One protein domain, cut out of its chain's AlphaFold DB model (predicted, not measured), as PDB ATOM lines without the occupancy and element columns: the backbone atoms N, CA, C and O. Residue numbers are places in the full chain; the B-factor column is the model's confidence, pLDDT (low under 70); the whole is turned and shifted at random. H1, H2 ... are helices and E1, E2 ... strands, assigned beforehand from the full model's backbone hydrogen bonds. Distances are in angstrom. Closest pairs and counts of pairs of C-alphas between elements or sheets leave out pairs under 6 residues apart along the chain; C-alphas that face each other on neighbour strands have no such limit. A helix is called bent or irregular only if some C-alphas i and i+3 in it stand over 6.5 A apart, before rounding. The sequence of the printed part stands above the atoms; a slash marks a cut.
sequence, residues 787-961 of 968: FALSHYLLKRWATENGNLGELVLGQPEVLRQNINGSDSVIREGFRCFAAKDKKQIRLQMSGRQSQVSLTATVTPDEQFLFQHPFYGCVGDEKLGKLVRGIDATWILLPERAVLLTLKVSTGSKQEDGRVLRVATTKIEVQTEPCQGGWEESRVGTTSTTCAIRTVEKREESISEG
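This is residues 787 to 961 of the 968 residues of the protein "Phosphatidylserine decarboxylase 2 proenzyme" of Toxoplasma gondii (strain ATCC 50853 / GT1) (UniProt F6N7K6). One long antiparallel sheet of nine strands is bent back on itself into two leaves that face each other, E2 E6 E7 E8 and E1 E5 E4 E3, with the bent strand E9 as the hinge; it curls round the short helix H1. The long strands E7, E8 and E9 make much of the longest axis, the link of residues 928 to 942 lies toward its other end, H2 is on the face opposite to H1, and H3 only grazes the sheet. The printed part has 175 residues, with three named helices and nine named strands in the order H1 E1 H2 E2 E3 E4 E5 H3 E6 E7 E8 E9, and its class is mixed, helices and strands. Across the sheet the order is E2 E6 E7 E8 E9 E1 E5 E4 E3. The whole is compact, with a radius of gyration of the C-alphas of 16.6 A, and elongated, spanning 58 by 36 by 32 A.

H1, residues 788 to 795, is on the sheet; its closest C-alphas to E7, residues 898 to 909, are those of Ser 790 and Val 904, 5.9 A apart. E1, residues 806 to 810, is antiparallel to E5, residues 851 to 857, at 161 degrees, with N 808 and O 853 2.8 A apart, within hydrogen-bond range. H2, residues 812 to 817, is on the opposite face from H1; its closest C-alphas to E6, residues 886 to 892, are those of Leu 815 and Leu 892, 6.8 A apart. E2, residues 822 to 824, is an edge strand antiparallel to E6, with N 823 and O 890 at 2.9 A. E3, residues 831 to 834, is the other edge strand and begins a meander with E4, residues 840 to 846, and E5, each strand the antiparallel neighbour of the one before; N 833 and O 842 are 2.8 A apart, and N 843 and O 854 2.8 A. H3, residues 861 to 866, only grazes the sheet with residues 863 to 866, and is only just irregular: C-alphas 861 and 864 are 6.7 A apart. H1 and H3 are close but not clearly touching; their closest C-alphas, of Ala 788 and Leu 865, are 7.5 A apart. E6, E7, E8, residues 915 to 927, and E9, residues 943 to 961, form a second meander, with N 889 and O 901 at 2.9 A, N 902 and O 923 at 2.8 A, and N 924 and O 952 at 2.8 A. E9 bends by 81 degrees at residue 947; its residues 943 to 947 pair with E1, N 809 and O 944 being 2.8 A apart, and its residues 948 to 961 with E8. Between the leaves, the closest C-alphas of E4 and E6 are those of Met 845 and Ala 888, 7.4 A apart. Every O i to N i+4 pair is within hydrogen-bond range in H1; H2 has 0 of 2 but 3 of 3 O i to N i+3 pairs, and H3 has 0 of 2 but 2 of 3.

H1 begins at C-alpha 788, (42.132, 13.208, -4.401), and is 10.5 A long. E4 measures 19.1 A, E5 19.7 A and E6 20.2 A. E7 measures 34.6 A and E8 37.2 A, from C-alpha 915 at (59.082, 5.950, -12.916). E9 measures 45.0 A and ends at C-alpha 961, (57.045, 6.357, -18.152).

The farthest C-alphas, of Asp 912 and Glu 936, are 58.9 A apart. The printed part has no cut. The links H3 to E6 and E8 to E9 are long, with 19 and 15 residues. Mean pLDDT of the printed part is 77.6; 45 residues are under 70, among them 812 to 829 and 933 to 942.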
ATOM      1  N   PHE A 787      42.883  14.244  -8.592       81.37
ATOM      2  CA  PHE A 787      41.755  13.387  -8.228       81.37
ATOM      3  C   PHE A 787      41.899  12.777  -6.824       81.37
ATOM      4  O   PHE A 787      41.916  11.558  -6.634       81.37
ATOM      5  N   ALA A 788      41.973  13.626  -5.798       83.06
ATOM      6  CA  ALA A 788      42.132  13.208  -4.401       83.06
ATOM      7  C   ALA A 788      41.068  12.187  -3.955       83.06
ATOM      8  O   ALA A 788      41.362  11.267  -3.188       83.06
ATOM      9  N   LEU A 789      39.841  12.316  -4.471       86.54
ATOM     10  CA  LEU A 789      38.763  11.358  -4.229       86.54
ATOM     11  C   LEU A 789      39.046   9.983  -4.867       86.54
ATOM     12  O   LEU A 789      38.833   8.972  -4.205       86.54
ATOM     13  N   SER A 790      39.590   9.927  -6.087       87.80
ATOM     14  CA  SER A 790      40.033   8.680  -6.735       87.80
ATOM     15  C   SER A 790      41.085   7.954  -5.903       87.80
ATOM     16  O   SER A 790      40.973   6.757  -5.641       87.80
ATOM     17  N   HIS A 791      42.083   8.696  -5.418       86.80
ATOM     18  CA  HIS A 791      43.110   8.154  -4.534       86.80
ATOM     19  C   HIS A 791      42.533   7.607  -3.231       86.80
ATOM     20  O   HIS A 791      42.932   6.525  -2.802       86.80
ATOM     21  N   TYR A 792      41.600   8.332  -2.616       87.74
ATOM     22  CA  TYR A 792      40.917   7.889  -1.406       87.74
ATOM     23  C   TYR A 792      40.121   6.599  -1.629       87.74
ATOM     24  O   TYR A 792      40.286   5.646  -0.864       87.74
ATOM     25  N   LEU A 793      39.309   6.547  -2.690       88.27
ATOM     26  CA  LEU A 793      38.507   5.365  -2.995       88.27
ATOM     27  C   LEU A 793      39.387   4.135  -3.220       88.27
ATOM     28  O   LEU A 793      39.084   3.067  -2.700       88.27
ATOM     29  N   LEU A 794      40.499   4.297  -3.939       86.82
ATOM     30  CA  LEU A 794      41.376   3.192  -4.311       86.82
ATOM     31  C   LEU A 794      42.299   2.711  -3.184       86.82
ATOM     32  O   LEU A 794      42.550   1.511  -3.074       86.82
ATOM     33  N   LYS A 795      42.889   3.640  -2.420       85.09
ATOM     34  CA  LYS A 795      43.950   3.334  -1.441       85.09
ATOM     35  C   LYS A 795      43.438   3.143  -0.016       85.09
ATOM     36  O   LYS A 795      44.219   2.702   0.819       85.09
ATOM     37  N   ARG A 796      42.194   3.539   0.274       85.55
ATOM     38  CA  ARG A 796      41.639   3.502   1.630       85.55
ATOM     39  C   ARG A 796      40.265   2.852   1.674       85.55
ATOM     40  O   ARG A 796      40.133   1.778   2.250       85.55
ATOM     41  N   TRP A 797      39.268   3.430   1.005       86.94
ATOM     42  CA  TRP A 797      37.893   2.921   1.097       86.94
ATOM     43  C   TRP A 797      37.754   1.488   0.557       86.94
ATOM     44  O   TRP A 797      37.268   0.618   1.268       86.94
ATOM     45  N   ALA A 798      38.262   1.200  -0.648       85.75
ATOM     46  CA  ALA A 798      38.181  -0.141  -1.241       85.75
ATOM     47  C   ALA A 798      39.059  -1.199  -0.544       85.75
ATOM     48  O   ALA A 798      38.947  -2.381  -0.852       85.75
ATOM     49  N   THR A 799      39.953  -0.790   0.361       83.85
ATOM     50  CA  THR A 799      40.809  -1.701   1.139       83.85
ATOM     51  C   THR A 799      40.273  -1.973   2.546       83.85
ATOM     52  O   THR A 799      40.697  -2.931   3.188       83.85
ATOM     53  N   GLU A 800      39.360  -1.140   3.051       79.25
ATOM     54  CA  GLU A 800      38.803  -1.258   4.397       79.25
ATOM     55  C   GLU A 800      37.490  -2.061   4.386       79.25
ATOM     56  O   GLU A 800      36.429  -1.552   4.037       79.25
ATOM     57  N   ASN A 801      37.525  -3.314   4.855       65.90
ATOM     58  CA  ASN A 801      36.332  -4.179   4.893       65.90
ATOM     59  C   ASN A 801      35.253  -3.738   5.907       65.90
ATOM     60  O   ASN A 801      34.131  -4.232   5.860       65.90
ATOM     61  N   GLY A 802      35.577  -2.861   6.864       65.80
ATOM     62  CA  GLY A 802      34.704  -2.566   8.010       65.80
ATOM     63  C   GLY A 802      33.643  -1.484   7.780       65.80
ATOM     64  O   GLY A 802      32.657  -1.437   8.512       65.80
ATOM     65  N   ASN A 803      33.829  -0.605   6.794       69.97
ATOM     66  CA  ASN A 803      33.004   0.590   6.589       69.97
ATOM     67  C   ASN A 803      32.582   0.718   5.120       69.97
ATOM     68  O   ASN A 803      32.849   1.710   4.442       69.97
ATOM     69  N   LEU A 804      31.921  -0.329   4.627       80.01
ATOM     70  CA  LEU A 804      31.475  -0.397   3.236       80.01
ATOM     71  C   LEU A 804      30.438   0.695   2.928       80.01
ATOM     72  O   LEU A 804      30.432   1.247   1.831       80.01
ATOM     73  N   GLY A 805      29.627   1.073   3.922       84.75
ATOM     74  CA  GLY A 805      28.581   2.079   3.779       84.75
ATOM     75  C   GLY A 805      27.263   1.498   3.261       84.75
ATOM     76  O   GLY A 805      26.987   0.309   3.414       84.75
ATOM     77  N   GLU A 806      26.438   2.346   2.653       87.65
ATOM     78  CA  GLU A 806      25.137   1.977   2.088       87.65
ATOM     79  C   GLU A 806      25.008   2.479   0.651       87.65
ATOM     80  O   GLU A 806      25.443   3.586   0.315       87.65
ATOM     81  N   LEU A 807      24.348   1.688  -0.193       90.19
ATOM     82  CA  LEU A 807      24.006   2.074  -1.554       90.19
ATOM     83  C   LEU A 807      22.512   2.388  -1.624       90.19
ATOM     84  O   LEU A 807      21.673   1.559  -1.294       90.19
ATOM     85  N   VAL A 808      22.162   3.590  -2.071       84.10
ATOM     86  CA  VAL A 808      20.772   3.994  -2.305       84.10
ATOM     87  C   VAL A 808      20.523   4.037  -3.805       84.10
ATOM     88  O   VAL A 808      21.083   4.881  -4.506       84.10
ATOM     89  N   LEU A 809      19.664   3.148  -4.293       80.77
ATOM     90  CA  LEU A 809      19.230   3.100  -5.683       80.77
ATOM     91  C   LEU A 809      17.909   3.859  -5.828       80.77
ATOM     92  O   LEU A 809      16.888   3.472  -5.263       80.77
ATOM     93  N   GLY A 810      17.920   4.951  -6.583       74.58
ATOM     94  CA  GLY A 810      16.733   5.686  -6.996       74.58
ATOM     95  C   GLY A 810      16.241   5.230  -8.366       74.58
ATOM     96  O   GLY A 810      17.032   5.067  -9.292       74.58
ATOM     97  N   GLN A 811      14.922   5.085  -8.491       70.11
ATOM     98  CA  GLN A 811      14.216   4.597  -9.681       70.11
ATOM     99  C   GLN A 811      14.630   3.169 -10.116       70.11
ATOM    100  O   GLN A 811      14.893   2.950 -11.298       70.11
ATOM    101  N   PRO A 812      14.659   2.179  -9.196       67.33
ATOM    102  CA  PRO A 812      15.110   0.815  -9.502       67.33
ATOM    103  C   PRO A 812      14.291   0.126 -10.605       67.33
ATOM    104  O   PRO A 812      14.834  -0.649 -11.387       67.33
ATOM    105  N   GLU A 813      12.992   0.423 -10.698       62.81
ATOM    106  CA  GLU A 813      12.078  -0.201 -11.663       62.81
ATOM    107  C   GLU A 813      12.452   0.103 -13.126       62.81
ATOM    108  O   GLU A 813      12.270  -0.749 -13.994       62.81
ATOM    109  N   VAL A 814      13.043   1.272 -13.411       60.25
ATOM    110  CA  VAL A 814      13.362   1.676 -14.794       60.25
ATOM    111  C   VAL A 814      14.503   0.847 -15.390       60.25
ATOM    112  O   VAL A 814      14.531   0.621 -16.597       60.25
ATOM    113  N   LEU A 815      15.407   0.321 -14.555       59.59
ATOM    114  CA  LEU A 815      16.538  -0.503 -14.998       59.59
ATOM    115  C   LEU A 815      16.111  -1.831 -15.633       59.59
ATOM    116  O   LEU A 815      16.812  -2.346 -16.501       59.59
ATOM    117  N   ARG A 816      14.940  -2.364 -15.255       56.92
ATOM    118  CA  ARG A 816      14.409  -3.614 -15.825       56.92
ATOM    119  C   ARG A 816      14.048  -3.500 -17.312       56.92
ATOM    120  O   ARG A 816      13.808  -4.523 -17.938       56.92
ATOM    121  N   GLN A 817      13.984  -2.289 -17.870       50.76
ATOM    122  CA  GLN A 817      13.532  -2.057 -19.247       50.76
ATOM    123  C   GLN A 817      14.656  -2.127 -20.295       50.76
ATOM    124  O   GLN A 817      14.360  -2.181 -21.486       50.76
ATOM    125  N   ASN A 818      15.932  -2.133 -19.892       52.84
ATOM    126  CA  ASN A 818      17.051  -2.235 -20.835       52.84
ATOM    127  C   ASN A 818      17.382  -3.700 -21.153       52.84
ATOM    128  O   ASN A 818      17.397  -4.536 -20.254       52.84
ATOM    129  N   ILE A 819      17.749  -3.982 -22.411       53.01
ATOM    130  CA  ILE A 819      18.073  -5.330 -22.933       53.01
ATOM    131  C   ILE A 819      19.128  -6.057 -22.072       53.01
ATOM    132  O   ILE A 819      19.039  -7.266 -21.888       53.01
ATOM    133  N   ASN A 820      20.078  -5.317 -21.480       58.49
ATOM    134  CA  ASN A 820      21.154  -5.867 -20.645       58.49
ATOM    135  C   ASN A 820      21.007  -5.529 -19.144       58.49
ATOM    136  O   ASN A 820      21.911  -5.825 -18.366       58.49
ATOM    137  N   GLY A 821      19.933  -4.841 -18.733       63.08
ATOM    138  CA  GLY A 821      19.717  -4.386 -17.347       63.08
ATOM    139  C   GLY A 821      20.717  -3.347 -16.807       63.08
ATOM    140  O   GLY A 821      20.631  -2.968 -15.637       63.08
ATOM    141  N   SER A 822      21.673  -2.896 -17.626       67.63
ATOM    142  CA  SER A 822      22.681  -1.903 -17.257       67.63
ATOM    143  C   SER A 822      22.201  -0.471 -17.492       67.63
ATOM    144  O   SER A 822      21.415  -0.193 -18.405       67.63
ATOM    145  N   ASP A 823      22.693   0.450 -16.667       65.83
ATOM    146  CA  ASP A 823      22.578   1.893 -16.869       65.83
ATOM    147  C   ASP A 823      23.963   2.516 -16.703       65.83
ATOM    148  O   ASP A 823      24.710   2.228 -15.759       65.83
ATOM    149  N   SER A 824      24.334   3.320 -17.691       63.27
ATOM    150  CA  SER A 824      25.562   4.094 -17.680       63.27
ATOM    151  C   SER A 824      25.252   5.530 -17.300       63.27
ATOM    152  O   SER A 824      24.131   6.037 -17.409       63.27
ATOM    153  N   VAL A 825      26.280   6.197 -16.815       54.45
ATOM    154  CA  VAL A 825      26.172   7.562 -16.324       54.45
ATOM    155  C   VAL A 825      26.061   8.519 -17.496       54.45
ATOM    156  O   VAL A 825      26.782   8.395 -18.484       54.45
ATOM    157  N   ILE A 826      25.164   9.498 -17.373       50.86
ATOM    158  CA  ILE A 826      25.054  10.596 -18.335       50.86
ATOM    159  C   ILE A 826      25.964  11.763 -17.926       50.86
ATOM    160  O   ILE A 826      26.030  12.125 -16.756       50.86
ATOM    161  N   ARG A 827      26.550  12.395 -18.955       49.87
ATOM    162  CA  ARG A 827      27.077  13.773 -19.159       49.87
ATOM    163  C   ARG A 827      27.291  14.734 -17.981       49.87
ATOM    164  O   ARG A 827      28.268  15.467 -18.030       49.87
ATOM    165  N   GLU A 828      26.415  14.801 -16.976       52.39
ATOM    166  CA  GLU A 828      26.497  15.794 -15.885       52.39
ATOM    167  C   GLU A 828      27.575  15.474 -14.825       52.39
ATOM    168  O   GLU A 828      27.781  16.275 -13.910       52.39
ATOM    169  N   GLY A 829      28.262  14.330 -14.954       63.08
ATOM    170  CA  GLY A 829      29.300  13.848 -14.038       63.08
ATOM    171  C   GLY A 829      28.798  13.575 -12.611       63.08
ATOM    172  O   GLY A 829      27.661  13.874 -12.240       63.08
ATOM    173  N   PHE A 830      29.635  12.946 -11.783       74.75
ATOM    174  CA  PHE A 830      29.234  12.565 -10.422       74.75
ATOM    175  C   PHE A 830      29.305  13.719  -9.456       74.75
ATOM    176  O   PHE A 830      30.143  14.606  -9.592       74.75
ATOM    177  N   ARG A 831      28.474  13.666  -8.417       79.18
ATOM    178  CA  ARG A 831      28.524  14.644  -7.337       79.18
ATOM    179  C   ARG A 831      28.942  13.992  -6.037       79.18
ATOM    180  O   ARG A 831      28.317  13.035  -5.591       79.18
ATOM    181  N   CYS A 832      29.965  14.545  -5.400       83.85
ATOM    182  CA  CYS A 832      30.331  14.204  -4.039       83.85
ATOM    183  C   CYS A 832      29.754  15.232  -3.068       83.85
ATOM    184  O   CYS A 832      29.956  16.440  -3.216       83.85
ATOM    185  N   PHE A 833      29.037  14.746  -2.062       81.56
ATOM    186  CA  PHE A 833      28.463  15.542  -0.989       81.56
ATOM    187  C   PHE A 833      29.140  15.189   0.329       81.56
ATOM    188  O   PHE A 833      29.314  14.013   0.643       81.56
ATOM    189  N   ALA A 834      29.447  16.207   1.125       80.02
ATOM    190  CA  ALA A 834      29.811  16.047   2.526       80.02
ATOM    191  C   ALA A 834      28.568  16.262   3.398       80.02
ATOM    192  O   ALA A 834      27.841  17.242   3.209       80.02
ATOM    193  N   ALA A 835      28.324  15.385   4.370       74.33
ATOM    194  CA  ALA A 835      27.311  15.636   5.393       74.33
ATOM    195  C   ALA A 835      27.684  16.849   6.269       74.33
ATOM    196  O   ALA A 835      28.859  17.201   6.396       74.33
ATOM    197  N   LYS A 836      26.685  17.473   6.917       70.01
ATOM    198  CA  LYS A 836      26.864  18.678   7.763       70.01
ATOM    199  C   LYS A 836      27.940  18.526   8.831       70.01
ATOM    200  O   LYS A 836      28.661  19.466   9.156       70.01
ATOM    201  N   ASP A 837      27.983  17.346   9.426       76.25
ATOM    202  CA  ASP A 837      28.910  16.973  10.485       76.25
ATOM    203  C   ASP A 837      30.275  16.526   9.950       76.25
ATOM    204  O   ASP A 837      31.172  16.264  10.748       76.25
ATOM    205  N   LYS A 838      30.442  16.460   8.619       77.92
ATOM    206  CA  LYS A 838      31.625  15.942   7.925       77.92
ATOM    207  C   LYS A 838      31.988  14.515   8.348       77.92
ATOM    208  O   LYS A 838      33.164  14.162   8.366       77.92
ATOM    209  N   LYS A 839      30.990  13.700   8.702       83.21
ATOM    210  CA  LYS A 839      31.178  12.285   9.071       83.21
ATOM    211  C   LYS A 839      30.730  11.308   7.996       83.21
ATOM    212  O   LYS A 839      30.845  10.105   8.189       83.21
ATOM    213  N   GLN A 840      30.179  11.800   6.894       83.84
ATOM    214  CA  GLN A 840      29.737  10.972   5.781       83.84
ATOM    215  C   GLN A 840      30.048  11.676   4.466       83.84
ATOM    216  O   GLN A 840      29.872  12.896   4.351       83.84
ATOM    217  N   ILE A 841      30.483  10.889   3.488       86.72
ATOM    218  CA  ILE A 841      30.486  11.272   2.080       86.72
ATOM    219  C   ILE A 841      29.347  10.549   1.382       86.72
ATOM    220  O   ILE A 841      29.054   9.390   1.670       86.72
ATOM    221  N   ARG A 842      28.715  11.231   0.435       85.74
ATOM    222  CA  ARG A 842      27.754  10.628  -0.482       85.74
ATOM    223  C   ARG A 842      28.195  10.908  -1.907       85.74
ATOM    224  O   ARG A 842      28.232  12.063  -2.320       85.74
ATOM    225  N   LEU A 843      28.500   9.856  -2.650       87.98
ATOM    226  CA  LEU A 843      28.749   9.889  -4.084       87.98
ATOM    227  C   LEU A 843      27.438   9.618  -4.806       87.98
ATOM    228  O   LEU A 843      26.938   8.497  -4.793       87.98
ATOM    229  N   GLN A 844      26.861  10.654  -5.402       84.04
ATOM    230  CA  GLN A 844      25.668  10.548  -6.227       84.04
ATOM    231  C   GLN A 844      26.066  10.404  -7.692       84.04
ATOM    232  O   GLN A 844      26.737  11.266  -8.265       84.04
ATOM    233  N   MET A 845      25.597   9.317  -8.286       83.22
ATOM    234  CA  MET A 845      25.805   8.936  -9.665       83.22
ATOM    235  C   MET A 845      24.466   8.938 -10.392       83.22
ATOM    236  O   MET A 845      23.570   8.161 -10.069       83.22
ATOM    237  N   SER A 846      24.315   9.858 -11.343       73.09
ATOM    238  CA  SER A 846      23.091  10.010 -12.131       73.09
ATOM    239  C   SER A 846      23.225   9.235 -13.437       73.09
ATOM    240  O   SER A 846      24.048   9.567 -14.289       73.09
ATOM    241  N   GLY A 847      22.428   8.184 -13.579       64.10
ATOM    242  CA  GLY A 847      22.350   7.372 -14.783       64.10
ATOM    243  C   GLY A 847      21.479   8.020 -15.844       64.10
ATOM    244  O   GLY A 847      20.967   9.141 -15.691       64.10
ATOM    245  N   ARG A 848      21.256   7.284 -16.928       59.53
ATOM    246  CA  ARG A 848      20.339   7.705 -17.983       59.53
ATOM    247  C   ARG A 848      18.917   7.773 -17.480       59.53
ATOM    248  O   ARG A 848      18.213   8.754 -17.742       59.53
ATOM    249  N   GLN A 849      18.529   6.776 -16.702       58.68
ATOM    250  CA  GLN A 849      17.153   6.589 -16.254       58.68
ATOM    251  C   GLN A 849      17.028   6.362 -14.743       58.68
ATOM    252  O   GLN A 849      15.918   6.432 -14.214       58.68
ATOM    253  N   SER A 850      18.144   6.108 -14.060       69.01
ATOM    254  CA  SER A 850      18.209   5.826 -12.627       69.01
ATOM    255  C   SER A 850      19.246   6.697 -11.917       69.01
ATOM    256  O   SER A 850      19.984   7.454 -12.544       69.01
ATOM    257  N   GLN A 851      19.314   6.611 -10.591       77.40
ATOM    258  CA  GLN A 851      20.394   7.220  -9.815       77.40
ATOM    259  C   GLN A 851      20.915   6.236  -8.773       77.40
ATOM    260  O   GLN A 851      20.131   5.594  -8.083       77.40
ATOM    261  N   VAL A 852      22.226   6.163  -8.595       84.82
ATOM    262  CA  VAL A 852      22.858   5.405  -7.513       84.82
ATOM    263  C   VAL A 852      23.561   6.382  -6.588       84.82
ATOM    264  O   VAL A 852      24.231   7.308  -7.023       84.82
ATOM    265  N   SER A 853      23.381   6.232  -5.285       87.82
ATOM    266  CA  SER A 853      24.080   7.023  -4.279       87.82
ATOM    267  C   SER A 853      24.835   6.107  -3.335       87.82
ATOM    268  O   SER A 853      24.216   5.429  -2.524       87.82
ATOM    269  N   LEU A 854      26.159   6.120  -3.414       89.95
ATOM    270  CA  LEU A 854      27.028   5.428  -2.471       89.95
ATOM    271  C   LEU A 854      27.302   6.353  -1.284       89.95
ATOM    272  O   LEU A 854      27.838   7.445  -1.464       89.95
ATOM    273  N   THR A 855      26.926   5.939  -0.080       88.41
ATOM    274  CA  THR A 855      27.169   6.691   1.156       88.41
ATOM    275  C   THR A 855      28.164   5.929   2.011       88.41
ATOM    276  O   THR A 855      27.860   4.825   2.444       88.41
ATOM    277  N   ALA A 856      29.321   6.521   2.285       87.43
ATOM    278  CA  ALA A 856      30.348   5.941   3.148       87.43
ATOM    279  C   ALA A 856      30.564   6.832   4.374       87.43
ATOM    280  O   ALA A 856      30.475   8.064   4.286       87.43
ATOM    281  N   THR A 857      30.826   6.223   5.534       86.32
ATOM    282  CA  THR A 857      31.177   7.007   6.725       86.32
ATOM    283  C   THR A 857      32.638   7.439   6.654       86.32
ATOM    284  O   THR A 857      33.461   6.756   6.058       86.32
ATOM    285  N   VAL A 858      32.943   8.600   7.216       84.11
ATOM    286  CA  VAL A 858      34.264   9.227   7.176       84.11
ATOM    287  C   VAL A 858      34.834   9.225   8.582       84.11
ATOM    288  O   VAL A 858      34.238   9.780   9.513       84.11
ATOM    289  N   THR A 859      35.995   8.606   8.735       83.52
ATOM    290  CA  THR A 859      36.753   8.571   9.987       83.52
ATOM    291  C   THR A 859      37.366   9.946  10.298       83.52
ATOM    292  O   THR A 859      37.498  10.789   9.408       83.52
ATOM    293  N   PRO A 860      37.754  10.227  11.558       79.84
ATOM    294  CA  PRO A 860      38.398  11.493  11.917       79.84
ATOM    295  C   PRO A 860      39.645  11.801  11.081       79.84
ATOM    296  O   PRO A 860      39.821  12.947  10.666       79.84
ATOM    297  N   ASP A 861      40.457  10.784  10.783       77.59
ATOM    298  CA  ASP A 861      41.645  10.940   9.946       77.59
ATOM    299  C   ASP A 861      41.262  11.366   8.530       77.59
ATOM    300  O   ASP A 861      41.871  12.265   7.977       77.59
ATOM    301  N   GLU A 862      40.196  10.814   7.956       81.10
ATOM    302  CA  GLU A 862      39.750  11.107   6.586       81.10
ATOM    303  C   GLU A 862      39.109  12.490   6.414       81.10
ATOM    304  O   GLU A 862      38.860  12.930   5.288       81.10
ATOM    305  N   GLN A 863      38.886  13.240   7.496       79.89
ATOM    306  CA  GLN A 863      38.350  14.601   7.400       79.89
ATOM    307  C   GLN A 863      39.276  15.564   6.638       79.89
ATOM    308  O   GLN A 863      38.815  16.640   6.228       79.89
ATOM    309  N   PHE A 864      40.543  15.191   6.387       76.41
ATOM    310  CA  PHE A 864      41.432  15.931   5.483       76.41
ATOM    311  C   PHE A 864      40.854  16.053   4.066       76.41
ATOM    312  O   PHE A 864      41.124  17.050   3.399       76.41
ATOM    313  N   LEU A 865      40.001  15.116   3.621       78.74
ATOM    314  CA  LEU A 865      39.336  15.167   2.309       78.74
ATOM    315  C   LEU A 865      38.470  16.420   2.132       78.74
ATOM    316  O   LEU A 865      38.219  16.853   1.008       78.74
ATOM    317  N   PHE A 866      38.021  17.022   3.235       77.49
ATOM    318  CA  PHE A 866      37.205  18.235   3.222       77.49
ATOM    319  C   PHE A 866      38.013  19.526   3.378       77.49
ATOM    320  O   PHE A 866      37.427  20.602   3.545       77.49
ATOM    321  N   GLN A 867      39.341  19.441   3.422       73.23
ATOM    322  CA  GLN A 867      40.215  20.561   3.748       73.23
ATOM    323  C   GLN A 867      41.324  20.722   2.706       73.23
ATOM    324  O   GLN A 867      41.662  19.802   1.964       73.23
ATOM    325  N   HIS A 868      41.889  21.927   2.656       64.19
ATOM    326  CA  HIS A 868      43.114  22.189   1.909       64.19
ATOM    327  C   HIS A 868      44.244  21.288   2.444       64.19
ATOM    328  O   HIS A 868      44.390  21.226   3.666       64.19
ATOM    329  N   PRO A 869      45.100  20.679   1.599       61.34
ATOM    330  CA  PRO A 869      45.173  20.795   0.133       61.34
ATOM    331  C   PRO A 869      44.344  19.767  -0.650       61.34
ATOM    332  O   PRO A 869      44.251  19.893  -1.864       61.34
ATOM    333  N   PHE A 870      43.766  18.758   0.007       68.74
ATOM    334  CA  PHE A 870      43.185  17.595  -0.673       68.74
ATOM    335  C   PHE A 870      41.861  17.901  -1.376       68.74
ATOM    336  O   PHE A 870      41.641  17.417  -2.476       68.74
ATOM    337  N   TYR A 871      40.981  18.694  -0.754       70.01
ATOM    338  CA  TYR A 871      39.722  19.186  -1.339       70.01
ATOM    339  C   TYR A 871      38.857  18.158  -2.114       70.01
ATOM    340  O   TYR A 871      38.068  18.551  -2.979       70.01
ATOM    341  N   GLY A 872      38.944  16.861  -1.800       71.79
ATOM    342  CA  GLY A 872      38.356  15.790  -2.613       71.79
ATOM    343  C   GLY A 872      36.826  15.819  -2.687       71.79
ATOM    344  O   GLY A 872      36.256  15.521  -3.729       71.79
ATOM    345  N   CYS A 873      36.147  16.235  -1.612       76.32
ATOM    346  CA  CYS A 873      34.679  16.289  -1.546       76.32
ATOM    347  C   CYS A 873      34.168  17.579  -0.885       76.32
ATOM    348  O   CYS A 873      33.327  17.568   0.015       76.32
ATOM    349  N   VAL A 874      34.726  18.726  -1.276       65.76
ATOM    350  CA  VAL A 874      34.318  20.029  -0.730       65.76
ATOM    351  C   VAL A 874      33.222  20.625  -1.600       65.76
ATOM    352  O   VAL A 874      33.509  21.229  -2.626       65.76
ATOM    353  N   GLY A 875      31.971  20.440  -1.177       59.91
ATOM    354  CA  GLY A 875      30.803  21.069  -1.785       59.91
ATOM    355  C   GLY A 875      29.881  21.723  -0.748       59.91
ATOM    356  O   GLY A 875      29.858  21.304   0.409       59.91
ATOM    357  N   ASP A 876      29.097  22.732  -1.141       52.70
ATOM    358  CA  ASP A 876      27.878  23.112  -0.415       52.70
ATOM    359  C   ASP A 876      26.981  21.868  -0.351       52.70
ATOM    360  O   ASP A 876      26.721  21.231  -1.377       52.70
ATOM    361  N   GLU A 877      26.507  21.529   0.849       48.60
ATOM    362  CA  GLU A 877      25.619  20.395   1.140       48.60
ATOM    363  C   GLU A 877      24.413  20.308   0.191       48.60
ATOM    364  O   GLU A 877      23.819  19.243   0.037       48.60
ATOM    365  N   LYS A 878      24.024  21.431  -0.429       49.42
ATOM    366  CA  LYS A 878      22.907  21.510  -1.375       49.42
ATOM    367  C   LYS A 878      23.278  21.269  -2.834       49.42
ATOM    368  O   LYS A 878      22.399  20.892  -3.601       49.42
ATOM    369  N   LEU A 879      24.517  21.549  -3.234       55.95
ATOM    370  CA  LEU A 879      24.935  21.530  -4.640       55.95
ATOM    371  C   LEU A 879      25.827  20.327  -4.972       55.95
ATOM    372  O   LEU A 879      25.770  19.839  -6.100       55.95
ATOM    373  N   GLY A 880      26.616  19.836  -4.005       66.06
ATOM    374  CA  GLY A 880      27.619  18.786  -4.228       66.06
ATOM    375  C   GLY A 880      28.768  19.245  -5.138       66.06
ATOM    376  O   GLY A 880      28.655  20.242  -5.851       66.06
ATOM    377  N   LYS A 881      29.903  18.548  -5.103       73.26
ATOM    378  CA  LYS A 881      31.089  18.826  -5.933       73.26
ATOM    379  C   LYS A 881      31.145  17.868  -7.122       73.26
ATOM    380  O   LYS A 881      30.974  16.675  -6.901       73.26
ATOM    381  N   LEU A 882      31.438  18.354  -8.331       74.70
ATOM    382  CA  LEU A 882      31.719  17.485  -9.479       74.70
ATOM    383  C   LEU A 882      32.964  16.621  -9.203       74.70
ATOM    384  O   LEU A 882      34.022  17.142  -8.856       74.70
ATOM    385  N   VAL A 883      32.836  15.309  -9.337       77.78
ATOM    386  CA  VAL A 883      33.928  14.342  -9.171       77.78
ATOM    387  C   VAL A 883      34.588  14.089 -10.519       77.78
ATOM    388  O   VAL A 883      33.914  14.092 -11.546       77.78
ATOM    389  N   ARG A 884      35.901  13.849 -10.511       77.07
ATOM    390  CA  ARG A 884      36.707  13.583 -11.707       77.07
ATOM    391  C   ARG A 884      37.632  12.389 -11.487       77.07
ATOM    392  O   ARG A 884      37.908  12.039 -10.341       77.07
ATOM    393  N   GLY A 885      38.107  11.794 -12.583       79.11
ATOM    394  CA  GLY A 885      38.996  10.625 -12.557       79.11
ATOM    395  C   GLY A 885      38.312   9.329 -12.106       79.11
ATOM    396  O   GLY A 885      38.998   8.387 -11.699       79.11
ATOM    397  N   ILE A 886      36.977   9.309 -12.123       84.17
ATOM    398  CA  ILE A 886      36.123   8.172 -11.785       84.17
ATOM    399  C   ILE A 886      35.053   8.116 -12.869       84.17
ATOM    400  O   ILE A 886      34.391   9.129 -13.073       84.17
ATOM    401  N   ASP A 887      34.878   6.957 -13.497       84.25
ATOM    402  CA  ASP A 887      33.695   6.580 -14.278       84.25
ATOM    403  C   ASP A 887      32.894   5.538 -13.495       84.25
ATOM    404  O   ASP A 887      33.466   4.765 -12.725       84.25
ATOM    405  N   ALA A 888      31.578   5.483 -13.689       86.21
ATOM    406  CA  ALA A 888      30.723   4.515 -13.011       86.21
ATOM    407  C   ALA A 888      29.681   3.910 -13.952       86.21
ATOM    408  O   ALA A 888      29.105   4.593 -14.801       86.21
ATOM    409  N   THR A 889      29.409   2.627 -13.760       86.36
ATOM    410  CA  THR A 889      28.306   1.893 -14.384       86.36
ATOM    411  C   THR A 889      27.636   1.029 -13.330       86.36
ATOM    412  O   THR A 889      28.283   0.601 -12.374       86.36
ATOM    413  N   TRP A 890      26.340   0.760 -13.467       86.88
ATOM    414  CA  TRP A 890      25.678  -0.193 -12.578       86.88
ATOM    415  C   TRP A 890      24.625  -1.026 -13.287       86.88
ATOM    416  O   TRP A 890      24.058  -0.634 -14.308       86.88
ATOM    417  N   ILE A 891      24.374  -2.200 -12.716       86.59
ATOM    418  CA  ILE A 891      23.420  -3.190 -13.209       86.59
ATOM    419  C   ILE A 891      22.601  -3.704 -12.027       86.59
ATOM    420  O   ILE A 891      23.140  -3.938 -10.942       86.59
ATOM    421  N   LEU A 892      21.299  -3.892 -12.240       84.28
ATOM    422  CA  LEU A 892      20.439  -4.605 -11.298       84.28
ATOM    423  C   LEU A 892      20.482  -6.108 -11.610       84.28
ATOM    424  O   LEU A 892      20.021  -6.541 -12.665       84.28
ATOM    425  N   LEU A 893      21.033  -6.901 -10.694       86.26
ATOM    426  CA  LEU A 893      21.134  -8.355 -10.811       86.26
ATOM    427  C   LEU A 893      19.769  -9.037 -10.562       86.26
ATOM    428  O   LEU A 893      18.922  -8.485  -9.850       86.26
ATOM    429  N   PRO A 894      19.551 -10.269 -11.073       80.70
ATOM    430  CA  PRO A 894      18.287 -11.002 -10.910       80.70
ATOM    431  C   PRO A 894      17.856 -11.204  -9.448       80.70
ATOM    432  O   PRO A 894      16.666 -11.187  -9.138       80.70
ATOM    433  N   GLU A 895      18.821 -11.330  -8.534       83.11
ATOM    434  CA  GLU A 895      18.599 -11.479  -7.087       83.11
ATOM    435  C   GLU A 895      18.173 -10.178  -6.373       83.11
ATOM    436  O   GLU A 895      18.049 -10.162  -5.152       83.11
ATOM    437  N   ARG A 896      17.923  -9.084  -7.110       83.77
ATOM    438  CA  ARG A 896      17.670  -7.721  -6.592       83.77
ATOM    439  C   ARG A 896      18.884  -7.070  -5.924       83.77
ATOM    440  O   ARG A 896      18.724  -6.085  -5.210       83.77
ATOM    441  N   ALA A 897      20.082  -7.593  -6.163       88.35
ATOM    442  CA  ALA A 897      21.335  -6.934  -5.816       88.35
ATOM    443  C   ALA A 897      21.748  -5.935  -6.903       88.35
ATOM    444  O   ALA A 897      21.384  -6.077  -8.069       88.35
ATOM    445  N   VAL A 898      22.535  -4.933  -6.532       88.87
ATOM    446  CA  VAL A 898      23.148  -3.974  -7.450       88.87
ATOM    447  C   VAL A 898      24.625  -4.311  -7.577       88.87
ATOM    448  O   VAL A 898      25.314  -4.462  -6.568       88.87
ATOM    449  N   LEU A 899      25.105  -4.400  -8.814       91.69
ATOM    450  CA  LEU A 899      26.530  -4.398  -9.127       91.69
ATOM    451  C   LEU A 899      26.897  -3.006  -9.635       91.69
ATOM    452  O   LEU A 899      26.471  -2.619 -10.721       91.69
ATOM    453  N   LEU A 900      27.658  -2.259  -8.843       91.82
ATOM    454  CA  LEU A 900      28.206  -0.952  -9.191       91.82
ATOM    455  C   LEU A 900      29.693  -1.113  -9.524       91.82
ATOM    456  O   LEU A 900      30.472  -1.553  -8.689       91.82
ATOM    457  N   THR A 901      30.106  -0.713 -10.720       91.67
ATOM    458  CA  THR A 901      31.505  -0.728 -11.155       91.67
ATOM    459  C   THR A 901      32.023   0.702 -11.239       91.67
ATOM    460  O   THR A 901      31.496   1.502 -12.008       91.67
ATOM    461  N   LEU A 902      33.071   1.021 -10.480       91.41
ATOM    462  CA  LEU A 902      33.790   2.294 -10.548       91.41
ATOM    463  C   LEU A 902      35.124   2.082 -11.265       91.41
ATOM    464  O   LEU A 902      35.958   1.318 -10.792       91.41
ATOM    465  N   LYS A 903      35.366   2.767 -12.377       89.96
ATOM    466  CA  LYS A 903      36.669   2.791 -13.046       89.96
ATOM    467  C   LYS A 903      37.426   4.029 -12.582       89.96
ATOM    468  O   LYS A 903      36.994   5.148 -12.824       89.96
ATOM    469  N   VAL A 904      38.535   3.822 -11.887       90.32
ATOM    470  CA  VAL A 904      39.294   4.864 -11.192       90.32
ATOM    471  C   VAL A 904      40.706   4.936 -11.761       90.32
ATOM    472  O   VAL A 904      41.425   3.935 -11.761       90.32
ATOM    473  N   SER A 905      41.126   6.119 -12.205       85.90
ATOM    474  CA  SER A 905      42.491   6.362 -12.687       85.90
ATOM    475  C   SER A 905      43.322   7.070 -11.618       85.90
ATOM    476  O   SER A 905      42.896   8.077 -11.055       85.90
ATOM    477  N   THR A 906      44.514   6.545 -11.326       87.60
ATOM    478  CA  THR A 906      45.440   7.114 -10.329       87.60
ATOM    479  C   THR A 906      46.881   7.070 -10.820       87.60
ATOM    480  O   THR A 906      47.256   6.150 -11.546       87.60
ATOM    481  N   GLY A 907      47.700   8.037 -10.402       88.20
ATOM    482  CA  GLY A 907      49.143   8.023 -10.637       88.20
ATOM    483  C   GLY A 907      49.958   7.782  -9.369       88.20
ATOM    484  O   GLY A 907      49.561   8.111  -8.253       88.20
ATOM    485  N   SER A 908      51.133   7.195  -9.524       88.07
ATOM    486  CA  SER A 908      52.096   6.973  -8.445       88.07
ATOM    487  C   SER A 908      53.519   6.993  -8.986       88.07
ATOM    488  O   SER A 908      53.733   6.657 -10.147       88.07
ATOM    489  N   LYS A 909      54.493   7.345  -8.140       86.14
ATOM    490  CA  LYS A 909      55.913   7.100  -8.427       86.14
ATOM    491  C   LYS A 909      56.301   5.706  -7.923       86.14
ATOM    492  O   LYS A 909      55.788   5.288  -6.883       86.14
ATOM    493  N   GLN A 910      57.169   5.002  -8.648       83.36
ATOM    494  CA  GLN A 910      57.844   3.803  -8.130       83.36
ATOM    495  C   GLN A 910      58.833   4.169  -7.004       83.36
ATOM    496  O   GLN A 910      59.093   5.349  -6.761       83.36
ATOM    497  N   GLU A 911      59.365   3.165  -6.298       79.11
ATOM    498  CA  GLU A 911      60.270   3.348  -5.145       79.11
ATOM    499  C   GLU A 911      61.542   4.132  -5.486       79.11
ATOM    500  O   GLU A 911      62.020   4.913  -4.668       79.11
ATOM    501  N   ASP A 912      62.056   3.978  -6.708       79.45
ATOM    502  CA  ASP A 912      63.212   4.733  -7.197       79.45
ATOM    503  C   ASP A 912      62.911   6.230  -7.412       79.45
ATOM    504  O   ASP A 912      63.823   7.032  -7.617       79.45
ATOM    505  N   GLY A 913      61.631   6.611  -7.374       77.98
ATOM    506  CA  GLY A 913      61.138   7.952  -7.650       77.98
ATOM    507  C   GLY A 913      61.228   8.363  -9.120       77.98
ATOM    508  O   GLY A 913      60.801   9.472  -9.430       77.98
ATOM    509  N   ARG A 914      61.748   7.511 -10.015       82.94
ATOM    510  CA  ARG A 914      62.062   7.831 -11.419       82.94
ATOM    511  C   ARG A 914      61.009   7.364 -12.400       82.94
ATOM    512  O   ARG A 914      60.993   7.855 -13.522       82.94
ATOM    513  N   VAL A 915      60.135   6.441 -12.021       87.34
ATOM    514  CA  VAL A 915      59.082   5.950 -12.916       87.34
ATOM    515  C   VAL A 915      57.719   6.459 -12.462       87.34
ATOM    516  O   VAL A 915      57.276   6.187 -11.345       87.34
ATOM    517  N   LEU A 916      57.039   7.187 -13.349       89.26
ATOM    518  CA  LEU A 916      55.631   7.540 -13.221       89.26
ATOM    519  C   LEU A 916      54.776   6.372 -13.714       89.26
ATOM    520  O   LEU A 916      54.811   6.027 -14.896       89.26
ATOM    521  N   ARG A 917      53.968   5.807 -12.819       89.59
ATOM    522  CA  ARG A 917      52.982   4.763 -13.109       89.59
ATOM    523  C   ARG A 917      51.578   5.346 -13.017       89.59
ATOM    524  O   ARG A 917      51.181   5.807 -11.952       89.59
ATOM    525  N   VAL A 918      50.822   5.291 -14.108       89.49
ATOM    526  CA  VAL A 918      49.393   5.622 -14.160       89.49
ATOM    527  C   VAL A 918      48.615   4.322 -14.306       89.49
ATOM    528  O   VAL A 918      48.767   3.614 -15.300       89.49
ATOM    529  N   ALA A 919      47.806   3.994 -13.306       89.33
ATOM    530  CA  ALA A 919      47.012   2.775 -13.262       89.33
ATOM    531  C   ALA A 919      45.520   3.107 -13.316       89.33
ATOM    532  O   ALA A 919      45.041   3.993 -12.602       89.33
ATOM    533  N   THR A 920      44.787   2.358 -14.133       89.56
ATOM    534  CA  THR A 920      43.325   2.376 -14.162       89.56
ATOM    535  C   THR A 920      42.810   1.098 -13.526       89.56
ATOM    536  O   THR A 920      43.151  -0.009 -13.942       89.56
ATOM    537  N   THR A 921      42.014   1.253 -12.477       92.03
ATOM    538  CA  THR A 921      41.514   0.153 -11.651       92.03
ATOM    539  C   THR A 921      39.993   0.166 -11.634       92.03
ATOM    540  O   THR A 921      39.388   1.210 -11.410       92.03
ATOM    541  N   LYS A 922      39.374  -1.000 -11.807       93.06
ATOM    542  CA  LYS A 922      37.956  -1.223 -11.530       93.06
ATOM    543  C   LYS A 922      37.744  -1.585 -10.061       93.06
ATOM    544  O   LYS A 922      38.430  -2.453  -9.524       93.06
ATOM    545  N   ILE A 923      36.789  -0.922  -9.426       92.72
ATOM    546  CA  ILE A 923      36.263  -1.246  -8.102       92.72
ATOM    547  C   ILE A 923      34.835  -1.749  -8.313       92.72
ATOM    548  O   ILE A 923      33.967  -0.992  -8.744       92.72
ATOM    549  N   GLU A 924      34.603  -3.028  -8.056       93.39
ATOM    550  CA  GLU A 924      33.304  -3.685  -8.179       93.39
ATOM    551  C   GLU A 924      32.650  -3.754  -6.797       93.39
ATOM    552  O   GLU A 924      33.169  -4.376  -5.876       93.39
ATOM    553  N   VAL A 925      31.516  -3.078  -6.642       92.72
ATOM    554  CA  VAL A 925      30.735  -2.994  -5.408       92.72
ATOM    555  C   VAL A 925      29.459  -3.795  -5.618       92.72
ATOM    556  O   VAL A 925      28.584  -3.382  -6.382       92.72
ATOM    557  N   GLN A 926      29.343  -4.937  -4.945       92.76
ATOM    558  CA  GLN A 926      28.137  -5.763  -4.982       92.76
ATOM    559  C   GLN A 926      27.340  -5.568  -3.698       92.76
ATOM    560  O   GLN A 926      27.883  -5.627  -2.592       92.76
ATOM    561  N   THR A 927      26.035  -5.350  -3.831       92.23
ATOM    562  CA  THR A 927      25.130  -5.239  -2.683       92.23
ATOM    563  C   THR A 927      24.497  -6.578  -2.328       92.23
ATOM    564  O   THR A 927      24.437  -7.504  -3.133       92.23
ATOM    565  N   GLU A 928      23.965  -6.673  -1.118       90.44
ATOM    566  CA  GLU A 928      22.906  -7.626  -0.801       90.44
ATOM    567  C   GLU A 928      21.627  -7.284  -1.593       90.44
ATOM    568  O   GLU A 928      21.508  -6.161  -2.112       90.44
ATOM    569  N   PRO A 929      20.654  -8.211  -1.689       87.62
ATOM    570  CA  PRO A 929      19.337  -7.910  -2.231       87.62
ATOM    571  C   PRO A 929      18.747  -6.653  -1.585       87.62
ATOM    572  O   PRO A 929      18.561  -6.582  -0.369       87.62
ATOM    573  N   CYS A 930      18.459  -5.643  -2.401       83.61
ATOM    574  CA  CYS A 930      17.859  -4.403  -1.935       83.61
ATOM    575  C   CYS A 930      16.488  -4.678  -1.306       83.61
ATOM    576  O   CYS A 930      15.753  -5.570  -1.742       83.61
ATOM    577  N   GLN A 931      16.101  -3.863  -0.323       79.12
ATOM    578  CA  GLN A 931      14.781  -3.979   0.297       79.12
ATOM    579  C   GLN A 931      13.681  -3.849  -0.770       79.12
ATOM    580  O   GLN A 931      13.714  -2.915  -1.575       79.12
ATOM    581  N   GLY A 932      12.738  -4.796  -0.803       71.11
ATOM    582  CA  GLY A 932      11.612  -4.811  -1.747       71.11
ATOM    583  C   GLY A 932      10.514  -3.790  -1.416       71.11
ATOM    584  O   GLY A 932      10.603  -3.047  -0.439       71.11
ATOM    585  N   GLY A 933       9.459  -3.762  -2.230       63.74
ATOM    586  CA  GLY A 933       8.323  -2.833  -2.131       63.74
ATOM    587  C   GLY A 933       8.381  -1.677  -3.134       63.74
ATOM    588  O   GLY A 933       7.422  -0.919  -3.269       63.74
ATOM    589  N   TRP A 934       9.485  -1.547  -3.869       66.50
ATOM    590  CA  TRP A 934       9.602  -0.615  -4.991       66.50
ATOM    591  C   TRP A 934       9.052  -1.199  -6.299       66.50
ATOM    592  O   TRP A 934       8.812  -0.447  -7.237       66.50
ATOM    593  N   GLU A 935       8.807  -2.505  -6.377       63.20
ATOM    594  CA  GLU A 935       8.241  -3.165  -7.560       63.20
ATOM    595  C   GLU A 935       6.784  -2.761  -7.822       63.20
ATOM    596  O   GLU A 935       6.343  -2.755  -8.963       63.20
ATOM    597  N   GLU A 936       6.046  -2.401  -6.771       55.34
ATOM    598  CA  GLU A 936       4.671  -1.882  -6.858       55.34
ATOM    599  C   GLU A 936       4.629  -0.346  -6.935       55.34
ATOM    600  O   GLU A 936       3.565   0.286  -6.958       55.34
ATOM    601  N   SER A 937       5.799   0.286  -6.879       47.93
ATOM    602  CA  SER A 937       5.919   1.730  -6.764       47.93
ATOM    603  C   SER A 937       5.984   2.410  -8.127       47.93
ATOM    604  O   SER A 937       6.293   1.781  -9.121       47.93
ATOM    605  N   ARG A 938       5.676   3.709  -8.195       44.40
ATOM    606  CA  ARG A 938       5.744   4.460  -9.455       44.40
ATOM    607  C   ARG A 938       7.188   4.827  -9.797       44.40
ATOM    608  O   ARG A 938       7.863   5.464  -8.975       44.40
ATOM    609  N   VAL A 939       7.605   4.576 -11.038       47.48
ATOM    610  CA  VAL A 939       8.801   5.193 -11.638       47.48
ATOM    611  C   VAL A 939       8.859   6.692 -11.350       47.48
ATOM    612  O   VAL A 939       7.886   7.428 -11.498       47.48
ATOM    613  N   GLY A 940      10.042   7.154 -10.945       46.78
ATOM    614  CA  GLY A 940      10.303   8.570 -10.683       46.78
ATOM    615  C   GLY A 940      10.190   9.004  -9.228       46.78
ATOM    616  O   GLY A 940      10.611  10.117  -8.920       46.78
ATOM    617  N   THR A 941       9.678   8.162  -8.324       48.04
ATOM    618  CA  THR A 941       9.428   8.586  -6.929       48.04
ATOM    619  C   THR A 941      10.027   7.694  -5.853       48.04
ATOM    620  O   THR A 941       9.955   8.046  -4.677       48.04
ATOM    621  N   THR A 942      10.646   6.574  -6.222       58.37
ATOM    622  CA  THR A 942      11.138   5.601  -5.247       58.37
ATOM    623  C   THR A 942      12.642   5.480  -5.204       58.37
ATOM    624  O   THR A 942      13.344   5.576  -6.208       58.37
ATOM    625  N   SER A 943      13.125   5.278  -3.986       70.51
ATOM    626  CA  SER A 943      14.494   4.913  -3.677       70.51
ATOM    627  C   SER A 943      14.470   3.714  -2.745       70.51
ATOM    628  O   SER A 943      13.664   3.692  -1.814       70.51
ATOM    629  N   THR A 944      15.354   2.756  -2.974       76.28
ATOM    630  CA  THR A 944      15.599   1.636  -2.066       76.28
ATOM    631  C   THR A 944      17.033   1.691  -1.563       76.28
ATOM    632  O   THR A 944      17.927   2.160  -2.272       76.28
ATOM    633  N   THR A 945      17.240   1.246  -0.329       82.55
ATOM    634  CA  THR A 945      18.565   1.131   0.279       82.55
ATOM    635  C   THR A 945      19.008  -0.326   0.221       82.55
ATOM    636  O   THR A 945      18.239  -1.238   0.535       82.55
ATOM    637  N   CYS A 946      20.258  -0.532  -0.173       86.41
ATOM    638  CA  CYS A 946      20.910  -1.819  -0.325       86.41
ATOM    639  C   CYS A 946      22.174  -1.820   0.547       86.41
ATOM    640  O   CYS A 946      22.992  -0.897   0.471       86.41
ATOM    641  N   ALA A 947      22.328  -2.846   1.382       89.53
ATOM    642  CA  ALA A 947      23.552  -3.052   2.150       89.53
ATOM    643  C   ALA A 947      24.668  -3.532   1.213       89.53
ATOM    644  O   ALA A 947      24.410  -4.313   0.301       89.53
ATOM    645  N   ILE A 948      25.900  -3.067   1.405       91.06
ATOM    646  CA  ILE A 948      27.030  -3.490   0.568       91.06
ATOM    647  C   ILE A 948      27.571  -4.820   1.098       91.06
ATOM    648  O   ILE A 948      27.863  -4.938   2.285       91.06
ATOM    649  N   ARG A 949      27.694  -5.811   0.209       89.73
ATOM    650  CA  ARG A 949      28.154  -7.170   0.517       89.73
ATOM    651  C   ARG A 949      29.658  -7.305   0.307       89.73
ATOM    652  O   ARG A 949      30.358  -7.785   1.193       89.73
ATOM    653  N   THR A 950      30.147  -6.908  -0.866       90.21
ATOM    654  CA  THR A 950      31.563  -7.011  -1.237       90.21
ATOM    655  C   THR A 950      32.026  -5.773  -1.992       90.21
ATOM    656  O   THR A 950      31.251  -5.107  -2.683       90.21
ATOM    657  N   VAL A 951      33.316  -5.475  -1.846       91.53
ATOM    658  CA  VAL A 951      34.041  -4.485  -2.641       91.53
ATOM    659  C   VAL A 951      35.303  -5.175  -3.152       91.53
ATOM    660  O   VAL A 951      36.185  -5.516  -2.368       91.53
ATOM    661  N   GLU A 952      35.368  -5.430  -4.454       91.00
ATOM    662  CA  GLU A 952      36.509  -6.070  -5.113       91.00
ATOM    663  C   GLU A 952      37.279  -5.064  -5.963       91.00
ATOM    664  O   GLU A 952      36.705  -4.206  -6.631       91.00
ATOM    665  N   LYS A 953      38.605  -5.194  -5.971       90.21
ATOM    666  CA  LYS A 953      39.502  -4.357  -6.765       90.21
ATOM    667  C   LYS A 953      40.145  -5.192  -7.868       90.21
ATOM    668  O   LYS A 953      40.806  -6.184  -7.578       90.21
ATOM    669  N   ARG A 954      40.026  -4.748  -9.120       89.25
ATOM    670  CA  ARG A 954      40.677  -5.363 -10.287       89.25
ATOM    671  C   ARG A 954      41.417  -4.313 -11.095       89.25
ATOM    672  O   ARG A 954      40.825  -3.359 -11.593       89.25
ATOM    673  N   GLU A 955      42.725  -4.471 -11.213       85.80
ATOM    674  CA  GLU A 955      43.535  -3.588 -12.047       85.80
ATOM    675  C   GLU A 955      43.294  -3.911 -13.530       85.80
ATOM    676  O   GLU A 955      43.344  -5.075 -13.918       85.80
ATOM    677  N   GLU A 956      42.967  -2.901 -14.341       84.74
ATOM    678  CA  GLU A 956      42.586  -3.082 -15.751       84.74
ATOM    679  C   GLU A 956      43.724  -2.701 -16.700       84.74
ATOM    680  O   GLU A 956      43.987  -3.410 -17.670       84.74
ATOM    681  N   SER A 957      44.404  -1.583 -16.439       85.92
ATOM    682  CA  SER A 957      45.511  -1.129 -17.277       85.92
ATOM    683  C   SER A 957      46.558  -0.352 -16.494       85.92
ATOM    684  O   SER A 957      46.260   0.336 -15.513       85.92
ATOM    685  N   ILE A 958      47.801  -0.452 -16.960       88.03
ATOM    686  CA  ILE A 958      48.959   0.245 -16.405       88.03
ATOM    687  C   ILE A 958      49.695   0.921 -17.548       88.03
ATOM    688  O   ILE A 958      49.912   0.338 -18.608       88.03
ATOM    689  N   SER A 959      50.107   2.157 -17.324       88.99
ATOM    690  CA  SER A 959      51.002   2.885 -18.205       88.99
ATOM    691  C   SER A 959      52.165   3.441 -17.397       88.99
ATOM    692  O   SER A 959      51.957   4.117 -16.393       88.99
ATOM    693  N   GLU A 960      53.390   3.157 -17.835       89.69
ATOM    694  CA  GLU A 960      54.612   3.591 -17.150       89.69
ATOM    695  C   GLU A 960      55.481   4.464 -18.050       89.69
ATOM    696  O   GLU A 960      55.544   4.272 -19.273       89.69
ATOM    697  N   GLY A 961      56.117   5.473 -17.463       85.31
ATOM    698  CA  GLY A 961      57.045   6.357 -18.152       85.31
ATOM    699  C   GLY A 961      58.119   6.880 -17.213       85.31
ATOM    700  O   GLY A 961      57.871   7.113 -16.033       85.31
TER     701      GLY A 961